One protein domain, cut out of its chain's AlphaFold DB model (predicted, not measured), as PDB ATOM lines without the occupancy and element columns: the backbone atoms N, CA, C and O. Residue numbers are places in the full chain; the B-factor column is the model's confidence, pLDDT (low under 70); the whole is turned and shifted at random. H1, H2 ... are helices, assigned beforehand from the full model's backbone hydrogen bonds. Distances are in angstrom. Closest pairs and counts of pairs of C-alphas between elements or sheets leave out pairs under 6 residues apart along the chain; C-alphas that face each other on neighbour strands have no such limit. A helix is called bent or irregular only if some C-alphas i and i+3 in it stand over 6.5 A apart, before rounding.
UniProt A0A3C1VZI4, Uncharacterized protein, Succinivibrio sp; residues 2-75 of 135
ATOM      1  N   SER A   2     157.668 215.721 201.470       72.50
ATOM      2  CA  SER A   2     157.547 215.223 200.095       72.50
ATOM      3  C   SER A   2     156.083 215.212 199.658       72.50
ATOM      4  O   SER A   2     155.219 214.768 200.411       72.50
ATOM      5  N   PHE A   3     155.801 215.722 198.461       76.94
ATOM      6  CA  PHE A   3     154.491 215.576 197.837       76.94
ATOM      7  C   PHE A   3     154.317 214.121 197.397       76.94
ATOM      8  O   PHE A   3     155.219 213.562 196.777       76.94
ATOM      9  N   ILE A   4     153.170 213.525 197.724       87.38
ATOM     10  CA  ILE A   4     152.814 212.178 197.278       87.38
ATOM     11  C   ILE A   4     152.711 212.178 195.744       87.38
ATOM     12  O   ILE A   4     151.944 212.948 195.158       87.38
ATOM     13  N   GLY A   5     153.533 211.367 195.083       90.50
ATOM     14  CA  GLY A   5     153.485 211.194 193.631       90.50
ATOM     15  C   GLY A   5     152.301 210.320 193.204       90.50
ATOM     16  O   GLY A   5     151.725 209.596 194.014       90.50
ATOM     17  N   PHE A   6     151.948 210.346 191.915       91.56
ATOM     18  CA  PHE A   6     150.880 209.485 191.379       91.56
ATOM     19  C   PHE A   6     151.168 207.990 191.602       91.56
ATOM     20  O   PHE A   6     150.265 207.230 191.943       91.56
ATOM     21  N   ASP A   7     152.435 207.592 191.472       93.88
ATOM     22  CA  ASP A   7     152.881 206.210 191.680       93.88
ATOM     23  C   ASP A   7     152.685 205.748 193.136       93.88
ATOM     24  O   ASP A   7     152.160 204.671 193.414       93.88
ATOM     25  N   GLU A   8     152.991 206.624 194.091       92.88
ATOM     26  CA  GLU A   8     152.827 206.342 195.518       92.88
ATOM     27  C   GLU A   8     151.341 206.270 195.918       92.88
ATOM     28  O   GLU A   8     150.944 205.442 196.740       92.88
ATOM     29  N   LEU A   9     150.478 207.055 195.262       93.06
ATOM     30  CA  LEU A   9     149.026 206.953 195.422       93.06
ATOM     31  C   LEU A   9     148.493 205.598 194.935       93.06
ATOM     32  O   LEU A   9     147.665 204.988 195.615       93.06
ATOM     33  N   ILE A  10     148.980 205.099 193.794       94.50
ATOM     34  CA  ILE A  10     148.623 203.763 193.297       94.50
ATOM     35  C   ILE A  10     149.045 202.692 194.305       94.50
ATOM     36  O   ILE A  10     148.244 201.812 194.626       94.50
ATOM     37  N   ILE A  11     150.259 202.790 194.851       95.12
ATOM     38  CA  ILE A  11     150.761 201.862 195.872       95.12
ATOM     39  C   ILE A  11     149.827 201.821 197.087       95.12
ATOM     40  O   ILE A  11     149.467 200.735 197.540       95.12
ATOM     41  N   ILE A  12     149.368 202.973 197.585       92.69
ATOM     42  CA  ILE A  12     148.438 203.043 198.723       92.69
ATOM     43  C   ILE A  12     147.091 202.397 198.387       92.69
ATOM     44  O   ILE A  12     146.531 201.680 199.221       92.69
ATOM     45  N   VAL A  13     146.567 202.612 197.177       92.69
ATOM     46  CA  VAL A  13     145.325 201.972 196.723       92.69
ATOM     47  C   VAL A  13     145.500 200.455 196.735       92.69
ATOM     48  O   VAL A  13     144.734 199.761 197.401       92.69
ATOM     49  N   VAL A  14     146.550 199.938 196.096       94.50
ATOM     50  CA  VAL A  14     146.839 198.497 196.051       94.50
ATOM     51  C   VAL A  14     147.036 197.921 197.458       94.50
ATOM     52  O   VAL A  14     146.420 196.910 197.788       94.50
ATOM     53  N   LEU A  15     147.806 198.580 198.329       93.69
ATOM     54  CA  LEU A  15     147.982 198.169 199.729       93.69
ATOM     55  C   LEU A  15     146.654 198.116 200.481       93.69
ATOM     56  O   LEU A  15     146.391 197.161 201.206       93.69
ATOM     57  N   SER A  16     145.787 199.102 200.278       92.81
ATOM     58  CA  SER A  16     144.474 199.147 200.921       92.81
ATOM     59  C   SER A  16     143.548 198.036 200.419       92.81
ATOM     60  O   SER A  16     142.722 197.533 201.179       92.81
ATOM     61  N   LEU A  17     143.682 197.619 199.157       91.94
ATOM     62  CA  LEU A  17     143.000 196.436 198.629       91.94
ATOM     63  C   LEU A  17     143.539 195.141 199.243       91.94
ATOM     64  O   LEU A  17     142.753 194.256 199.571       91.94
ATOM     65  N   VAL A  18     144.858 195.019 199.384       94.06
ATOM     66  CA  VAL A  18     145.513 193.794 199.864       94.06
ATOM     67  C   VAL A  18     145.314 193.603 201.370       94.06
ATOM     68  O   VAL A  18     144.949 192.515 201.802       94.06
ATOM     69  N   VAL A  19     145.517 194.652 202.169       93.50
ATOM     70  CA  VAL A  19     145.511 194.587 203.641       93.50
ATOM     71  C   VAL A  19     144.094 194.504 204.203       93.50
ATOM     72  O   VAL A  19     143.800 193.653 205.039       93.50
ATOM     73  N   LEU A  20     143.204 195.396 203.763       89.19
ATOM     74  CA  LEU A  20     141.834 195.490 204.280       89.19
ATOM     75  C   LEU A  20     140.851 194.617 203.474       89.19
ATOM     76  O   LEU A  20     139.740 194.325 203.929       89.19
ATOM     77  N   GLY A  21     141.285 194.158 202.298       90.44
ATOM     78  CA  GLY A  21     140.517 193.336 201.380       90.44
ATOM     79  C   GLY A  21     139.693 194.178 200.393       90.44
ATOM     80  O   GLY A  21     139.091 195.189 200.776       90.44
ATOM     81  N   PRO A  22     139.557 193.731 199.129       88.94
ATOM     82  CA  PRO A  22     138.864 194.476 198.072       88.94
ATOM     83  C   PRO A  22     137.408 194.805 198.427       88.94
ATOM     84  O   PRO A  22     136.875 195.834 198.031       88.94
ATOM     85  N   GLN A  23     136.756 193.951 199.214       90.62
ATOM     86  CA  GLN A  23     135.333 194.070 199.524       90.62
ATOM     87  C   GLN A  23     135.022 195.172 200.549       90.62
ATOM     88  O   GLN A  23     133.950 195.769 200.497       90.62
ATOM     89  N   ARG A  24     135.924 195.446 201.503       88.38
ATOM     90  CA  ARG A  24     135.642 196.357 202.629       88.38
ATOM     91  C   ARG A  24     136.102 197.783 202.346       88.38
ATOM     92  O   ARG A  24     135.326 198.711 202.567       88.38
ATOM     93  N   THR A  25     137.297 197.948 201.778       91.12
ATOM     94  CA  THR A  25     137.859 199.258 201.411       91.12
ATOM     95  C   THR A  25     136.976 199.977 200.402       91.12
ATOM     96  O   THR A  25     136.588 201.125 200.614       91.12
ATOM     97  N   PHE A  26     136.574 199.278 199.336       88.69
ATOM     98  CA  PHE A  26     135.686 199.860 198.336       88.69
ATOM     99  C   PHE A  26     134.308 200.163 198.910       88.69
ATOM    100  O   PHE A  26     133.772 201.237 198.665       88.69
ATOM    101  N   LYS A  27     133.742 199.270 199.729       90.69
ATOM    102  CA  LYS A  27     132.420 199.491 200.327       90.69
ATOM    103  C   LYS A  27     132.389 200.732 201.225       90.69
ATOM    104  O   LYS A  27     131.417 201.481 201.174       90.69
ATOM    105  N   MET A  28     133.463 200.998 201.975       90.62
ATOM    106  CA  MET A  28     133.624 202.245 202.733       90.62
ATOM    107  C   MET A  28     133.825 203.462 201.826       90.62
ATOM    108  O   MET A  28     133.178 204.481 202.052       90.62
ATOM    109  N   ALA A  29     134.644 203.363 200.777       90.06
ATOM    110  CA  ALA A  29     134.830 204.456 199.821       90.06
ATOM    111  C   ALA A  29     133.508 204.860 199.143       90.06
ATOM    112  O   ALA A  29     133.187 206.046 199.071       90.06
ATOM    113  N   PHE A  30     132.695 203.887 198.720       89.69
ATOM    114  CA  PHE A  30     131.376 204.140 198.137       89.69
ATOM    115  C   PHE A  30     130.376 204.704 199.155       89.69
ATOM    116  O   PHE A  30     129.631 205.628 198.827       89.69
ATOM    117  N   ALA A  31     130.383 204.214 200.399       93.88
ATOM    118  CA  ALA A  31     129.531 204.748 201.463       93.88
ATOM    119  C   ALA A  31     129.867 206.215 201.785       93.88
ATOM    120  O   ALA A  31     128.977 207.064 201.851       93.88
ATOM    121  N   ILE A  32     131.159 206.530 201.917       94.75
ATOM    122  CA  ILE A  32     131.645 207.893 202.160       94.75
ATOM    123  C   ILE A  32     131.384 208.778 200.934       94.75
ATOM    124  O   ILE A  32     130.990 209.932 201.087       94.75
ATOM    125  N   GLY A  33     131.514 208.242 199.719       93.62
ATOM    126  CA  GLY A  33     131.248 208.957 198.470       93.62
ATOM    127  C   GLY A  33     129.804 209.453 198.344       93.62
ATOM    128  O   GLY A  33     129.581 210.598 197.953       93.62
ATOM    129  N   GLY A  34     128.820 208.639 198.740       93.62
ATOM    130  CA  GLY A  34     127.408 209.039 198.729       93.62
ATOM    131  C   GLY A  34     127.103 210.195 199.690       93.62
ATOM    132  O   GLY A  34     126.372 211.123 199.344       93.62
ATOM    133  N   VAL A  35     127.706 210.180 200.880       94.94
ATOM    134  CA  VAL A  35     127.562 211.263 201.868       94.94
ATOM    135  C   VAL A  35     128.307 212.520 201.415       94.94
ATOM    136  O   VAL A  35     127.779 213.629 201.497       94.94
ATOM    137  N   PHE A  36     129.503 212.355 200.860       94.94
ATOM    138  CA  PHE A  36     130.318 213.452 200.353       94.94
ATOM    139  C   PHE A  36     129.689 214.152 199.143       94.94
ATOM    140  O   PHE A  36     129.808 215.368 199.008       94.94
ATOM    141  N   SER A  37     128.965 213.418 198.292       90.56
ATOM    142  CA  SER A  37     128.199 213.996 197.181       90.56
ATOM    143  C   SER A  37     127.155 214.999 197.681       90.56
ATOM    144  O   SER A  37     127.096 216.128 197.192       90.56
ATOM    145  N   LYS A  38     126.403 214.635 198.727       93.69
ATOM    146  CA  LYS A  38     125.438 215.541 199.366       93.69
ATOM    147  C   LYS A  38     126.141 216.723 200.033       93.69
ATOM    148  O   LYS A  38     125.730 217.861 199.841       93.69
ATOM    149  N   ALA A  39     127.246 216.478 200.738       94.69
ATOM    150  CA  ALA A  39     128.054 217.533 201.355       94.69
ATOM    151  C   ALA A  39     128.551 218.572 200.334       94.69
ATOM    152  O   ALA A  39     128.449 219.771 200.584       94.69
ATOM    153  N   ARG A  40     129.021 218.138 199.156       92.00
ATOM    154  CA  ARG A  40     129.411 219.051 198.068       92.00
ATOM    155  C   ARG A  40     128.241 219.902 197.584       92.00
ATOM    156  O   ARG A  40     128.431 221.096 197.377       92.00
ATOM    157  N   ALA A  41     127.051 219.318 197.441       89.06
ATOM    158  CA  ALA A  41     125.855 220.063 197.053       89.06
ATOM    159  C   ALA A  41     125.476 221.128 198.099       89.06
ATOM    160  O   ALA A  41     125.140 222.250 197.728       89.06
ATOM    161  N   TYR A  42     125.614 220.826 199.394       92.38
ATOM    162  CA  TYR A  42     125.391 221.811 200.457       92.38
ATOM    163  C   TYR A  42     126.419 222.946 200.424       92.38
ATOM    164  O   TYR A  42     126.037 224.113 200.467       92.38
ATOM    165  N   LEU A  43     127.708 222.638 200.257       90.38
ATOM    166  CA  LEU A  43     128.747 223.664 200.102       90.38
ATOM    167  C   LEU A  43     128.492 224.550 198.875       90.38
ATOM    168  O   LEU A  43     128.699 225.762 198.941       90.38
ATOM    169  N   ASN A  44     127.998 223.963 197.781       87.25
ATOM    170  CA  ASN A  44     127.624 224.712 196.586       87.25
ATOM    171  C   ASN A  44     126.410 225.613 196.842       87.25
ATOM    172  O   ASN A  44     126.429 226.780 196.480       87.25
ATOM    173  N   SER A  45     125.398 225.116 197.556       84.75
ATOM    174  CA  SER A  45     124.221 225.915 197.912       84.75
ATOM    175  C   SER A  45     124.557 227.123 198.793       84.75
ATOM    176  O   SER A  45     123.904 228.155 198.681       84.75
ATOM    177  N   VAL A  46     125.587 227.024 199.641       85.19
ATOM    178  CA  VAL A  46     126.071 228.144 200.465       85.19
ATOM    179  C   VAL A  46     126.887 229.128 199.625       85.19
ATOM    180  O   VAL A  46     126.687 230.333 199.749       85.19
ATOM    181  N   LYS A  47     127.749 228.638 198.721       81.00
ATOM    182  CA  LYS A  47     128.474 229.481 197.752       81.00
ATOM    183  C   LYS A  47     127.520 230.308 196.883       81.00
ATOM    184  O   LYS A  47     127.737 231.508 196.746       81.00
ATOM    185  N   THR A  48     126.453 229.686 196.374       81.00
ATOM    186  CA  THR A  48     125.422 230.356 195.566       81.00
ATOM    187  C   THR A  48     124.642 231.390 196.381       81.00
ATOM    188  O   THR A  48     124.403 232.490 195.898       81.00
ATOM    189  N   GLN A  49     124.295 231.094 197.639       78.19
ATOM    190  CA  GLN A  49     123.603 232.053 198.515       78.19
ATOM    191  C   GLN A  49     124.475 233.251 198.917       78.19
ATOM    192  O   GLN A  49     123.951 234.340 199.123       78.19
ATOM    193  N   MET A  50     125.793 233.069 199.025       78.25
ATOM    194  CA  MET A  50     126.734 234.138 199.378       78.25
ATOM    195  C   MET A  50     127.195 234.979 198.175       78.25
ATOM    196  O   MET A  50     128.065 235.829 198.344       78.25
ATOM    197  N   GLY A  51     126.657 234.754 196.968       68.62
ATOM    198  CA  GLY A  51     127.011 235.536 195.773       68.62
ATOM    199  C   GLY A  51     128.479 235.406 195.345       68.62
ATOM    200  O   GLY A  51     128.968 236.189 194.539       68.62
ATOM    201  N   LEU A  52     129.204 234.405 195.863       64.38
ATOM    202  CA  LEU A  52     130.616 234.176 195.542       64.38
ATOM    203  C   LEU A  52     130.826 233.616 194.127       64.38
ATOM    204  O   LEU A  52     131.976 233.421 193.739       64.38
ATOM    205  N   ASP A  53     129.757 233.368 193.367       63.09
ATOM    206  CA  ASP A  53     129.835 232.945 191.963       63.09
ATOM    207  C   ASP A  53     130.595 233.965 191.103       63.09
ATOM    208  O   ASP A  53     131.371 233.575 190.233       63.09
ATOM    209  N   GLU A  54     130.468 235.264 191.394       62.09
ATOM    210  CA  GLU A  54     131.209 236.311 190.677       62.09
ATOM    211  C   GLU A  54     132.720 236.233 190.971       62.09
ATOM    212  O   GLU A  54     133.554 236.329 190.068       62.09
ATOM    213  N   LEU A  55     133.095 235.943 192.224       60.88
ATOM    214  CA  LEU A  55     134.493 235.739 192.624       60.88
ATOM    215  C   LEU A  55     135.069 234.415 192.091       60.88
ATOM    216  O   LEU A  55     136.258 234.351 191.764       60.88
ATOM    217  N   ASP A  56     134.253 233.359 192.004       66.81
ATOM    218  CA  ASP A  56     134.653 232.070 191.429       66.81
ATOM    219  C   ASP A  56     134.783 232.159 189.902       66.81
ATOM    220  O   ASP A  56     135.634 231.477 189.339       66.81
ATOM    221  N   GLN A  57     134.035 233.034 189.223       64.81
ATOM    222  CA  GLN A  57     134.182 233.282 187.786       64.81
ATOM    223  C   GLN A  57     135.492 234.016 187.468       64.81
ATOM    224  O   GLN A  57     136.211 233.615 186.548       64.81
ATOM    225  N   VAL A  58     135.881 235.004 188.282       61.62
ATOM    226  CA  VAL A  58     137.197 235.665 188.177       61.62
ATOM    227  C   VAL A  58     138.329 234.690 188.530       61.62
ATOM    228  O   VAL A  58     139.292 234.561 187.772       61.62
ATOM    229  N   LYS A  59     138.205 233.918 189.622       67.62
ATOM    230  CA  LYS A  59     139.186 232.872 189.976       67.62
ATOM    231  C   LYS A  59     139.284 231.778 188.920       67.62
ATOM    232  O   LYS A  59     140.388 231.326 188.642       67.62
ATOM    233  N   SER A  60     138.170 231.339 188.345       68.50
ATOM    234  CA  SER A  60     138.150 230.303 187.309       68.50
ATOM    235  C   SER A  60     138.754 230.812 186.008       68.50
ATOM    236  O   SER A  60     139.498 230.070 185.376       68.50
ATOM    237  N   SER A  61     138.528 232.080 185.656       63.50
ATOM    238  CA  SER A  61     139.169 232.722 184.502       63.50
ATOM    239  C   SER A  61     140.688 232.822 184.669       63.50
ATOM    240  O   SER A  61     141.428 232.599 183.715       63.50
ATOM    241  N   LEU A  62     141.179 233.063 185.888       60.16
ATOM    242  CA  LEU A  62     142.615 233.007 186.197       60.16
ATOM    243  C   LEU A  62     143.141 231.558 186.167       60.16
ATOM    244  O   LEU A  62     144.115 231.244 185.489       60.16
ATOM    245  N   LYS A  63     142.441 230.624 186.821       63.97
ATOM    246  CA  LYS A  63     142.869 229.223 186.966       63.97
ATOM    247  C   LYS A  63     142.855 228.436 185.649       63.97
ATOM    248  O   LYS A  63     143.680 227.539 185.468       63.97
ATOM    249  N   ALA A  64     141.935 228.754 184.737       61.47
ATOM    250  CA  ALA A  64     141.846 228.141 183.412       61.47
ATOM    251  C   ALA A  64     143.049 228.495 182.523       61.47
ATOM    252  O   ALA A  64     143.510 227.650 181.756       61.47
ATOM    253  N   ASN A  65     143.596 229.705 182.673       60.38
ATOM    254  CA  ASN A  65     144.768 230.159 181.924       60.38
ATOM    255  C   ASN A  65     146.096 229.610 182.491       60.38
ATOM    256  O   ASN A  65     147.071 229.451 181.752       60.38
ATOM    257  N   ASP A  66     146.121 229.222 183.770       61.62
ATOM    258  CA  ASP A  66     147.355 228.814 184.453       61.62
ATOM    259  C   ASP A  66     147.604 227.301 184.497       61.62
ATOM    260  O   ASP A  66     148.755 226.879 184.593       61.62
ATOM    261  N   PHE A  67     146.582 226.443 184.404       64.31
ATOM    262  CA  PHE A  67     146.785 224.993 184.568       64.31
ATOM    263  C   PHE A  67     147.595 224.359 183.422       64.31
ATOM    264  O   PHE A  67     148.502 223.561 183.657       64.31
ATOM    265  N   SER A  68     147.327 224.751 182.175       57.72
ATOM    266  CA  SER A  68     148.093 224.295 181.002       57.72
ATOM    267  C   SER A  68     149.509 224.893 180.961       57.72
ATOM    268  O   SER A  68     150.449 224.243 180.494       57.72
ATOM    269  N   SER A  69     149.678 226.095 181.517       56.91
ATOM    270  CA  SER A  69     150.964 226.777 181.695       56.91
ATOM    271  C   SER A  69     151.806 226.122 182.801       56.91
ATOM    272  O   SER A  69     152.999 225.894 182.611       56.91
ATOM    273  N   ALA A  70     151.183 225.699 183.904       58.47
ATOM    274  CA  ALA A  70     151.827 224.981 185.005       58.47
ATOM    275  C   ALA A  70     152.259 223.557 184.614       58.47
ATOM    276  O   ALA A  70     153.339 223.112 185.005       58.47
ATOM    277  N   LEU A  71     151.478 222.855 183.780       55.50
ATOM    278  CA  LEU A  71     151.885 221.548 183.249       55.50
ATOM    279  C   LEU A  71     153.119 221.655 182.337       55.50
ATOM    280  O   LEU A  71     154.002 220.802 182.422       55.50
ATOM    281  N   LYS A  72     153.235 222.722 181.529       56.31
ATOM    282  CA  LYS A  72     154.422 222.985 180.689       56.31
ATOM    283  C   LYS A  72     155.682 223.300 181.501       56.31
ATOM    284  O   LYS A  72     156.775 222.986 181.041       56.31
ATOM    285  N   VAL A  73     155.540 223.872 182.699       59.81
ATOM    286  CA  VAL A  73     156.658 224.127 183.628       59.81
ATOM    287  C   VAL A  73     157.123 222.843 184.333       59.81
ATOM    288  O   VAL A  73     158.289 222.744 184.702       59.81
ATOM    289  N   SER A  74     156.254 221.834 184.478       54.12
ATOM    290  CA  SER A  74     156.588 220.584 185.183       54.12
ATOM    291  C   SER A  74     157.284 219.512 184.335       54.12
ATOM    292  O   SER A  74     157.753 218.520 184.888       54.12
ATOM    293  N   SER A  75     157.399 219.698 183.016       53.25
ATOM    294  CA  SER A  75     158.200 218.811 182.166       53.25
ATOM    295  C   SER A  75     159.692 219.055 182.434       53.25
ATOM    296  O   SER A  75     160.197 220.122 182.070       53.25
TER     297      SER A  75
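This is residues 2 to 75 of the 135 residues of an uncharacterized protein of Succinivibrio sp (UniProt A0A3C1VZI4). Three helices joined end to end make a flat, open triangular frame: H2 is the long side, and H1 and H3 fold back from its two ends without meeting, which leaves the middle empty. H1 makes a corner with the first end of H2, and H3 turns back beyond the last. The printed part has 74 residues with three named helices, H1, H2 and H3 along the chain, and no named strand; the class is all helix. It is extended, with a radius of gyration of the C-alphas of 18.2 A and spans of 46 by 37 by 17 A.

H1, residues 6 to 20, and H2, residues 22 to 49, only just touch, with 3 pairs of C-alphas within 8 A, and touch only at the corner by their tight link. Their closest C-alphas, those of Leu 17 and Thr 25, are 6.5 A apart. They run opposite ways at a steep tilt of 55 degrees. H2 and H3, residues 53 to 74, are close but not clearly touching; their closest C-alphas, those of Lys 47 and Asp 53, are 6.9 A apart. They run opposite ways at a steep tilt of 48 degrees. H1 and H3 are apart. Every O i to N i+4 pair is within hydrogen-bond range in H1, against 20 of 24 in H2 and 15 of 18 in H3.

H1 begins at C-alpha 6 (150.880, 209.485, 191.379) and is 21.1 A long. H2 measures 40.6 A from C-alpha 22 (138.864, 194.476, 198.072) to C-alpha 49. H3 measures 30.2 A and ends at C-alpha 74 (156.588, 220.584, 185.183). It has a kink of 34 degrees near residue 68 and is irregular, but only just: C-alphas 65 and 68 are 6.8 A apart.

The two C-alphas farthest apart, those of Val 19 and Glu 54, are 46.0 A apart. The printed part has no cut, and both links are tight. Mean pLDDT of the printed part is 80.3; residues 51 to 75 are under 70.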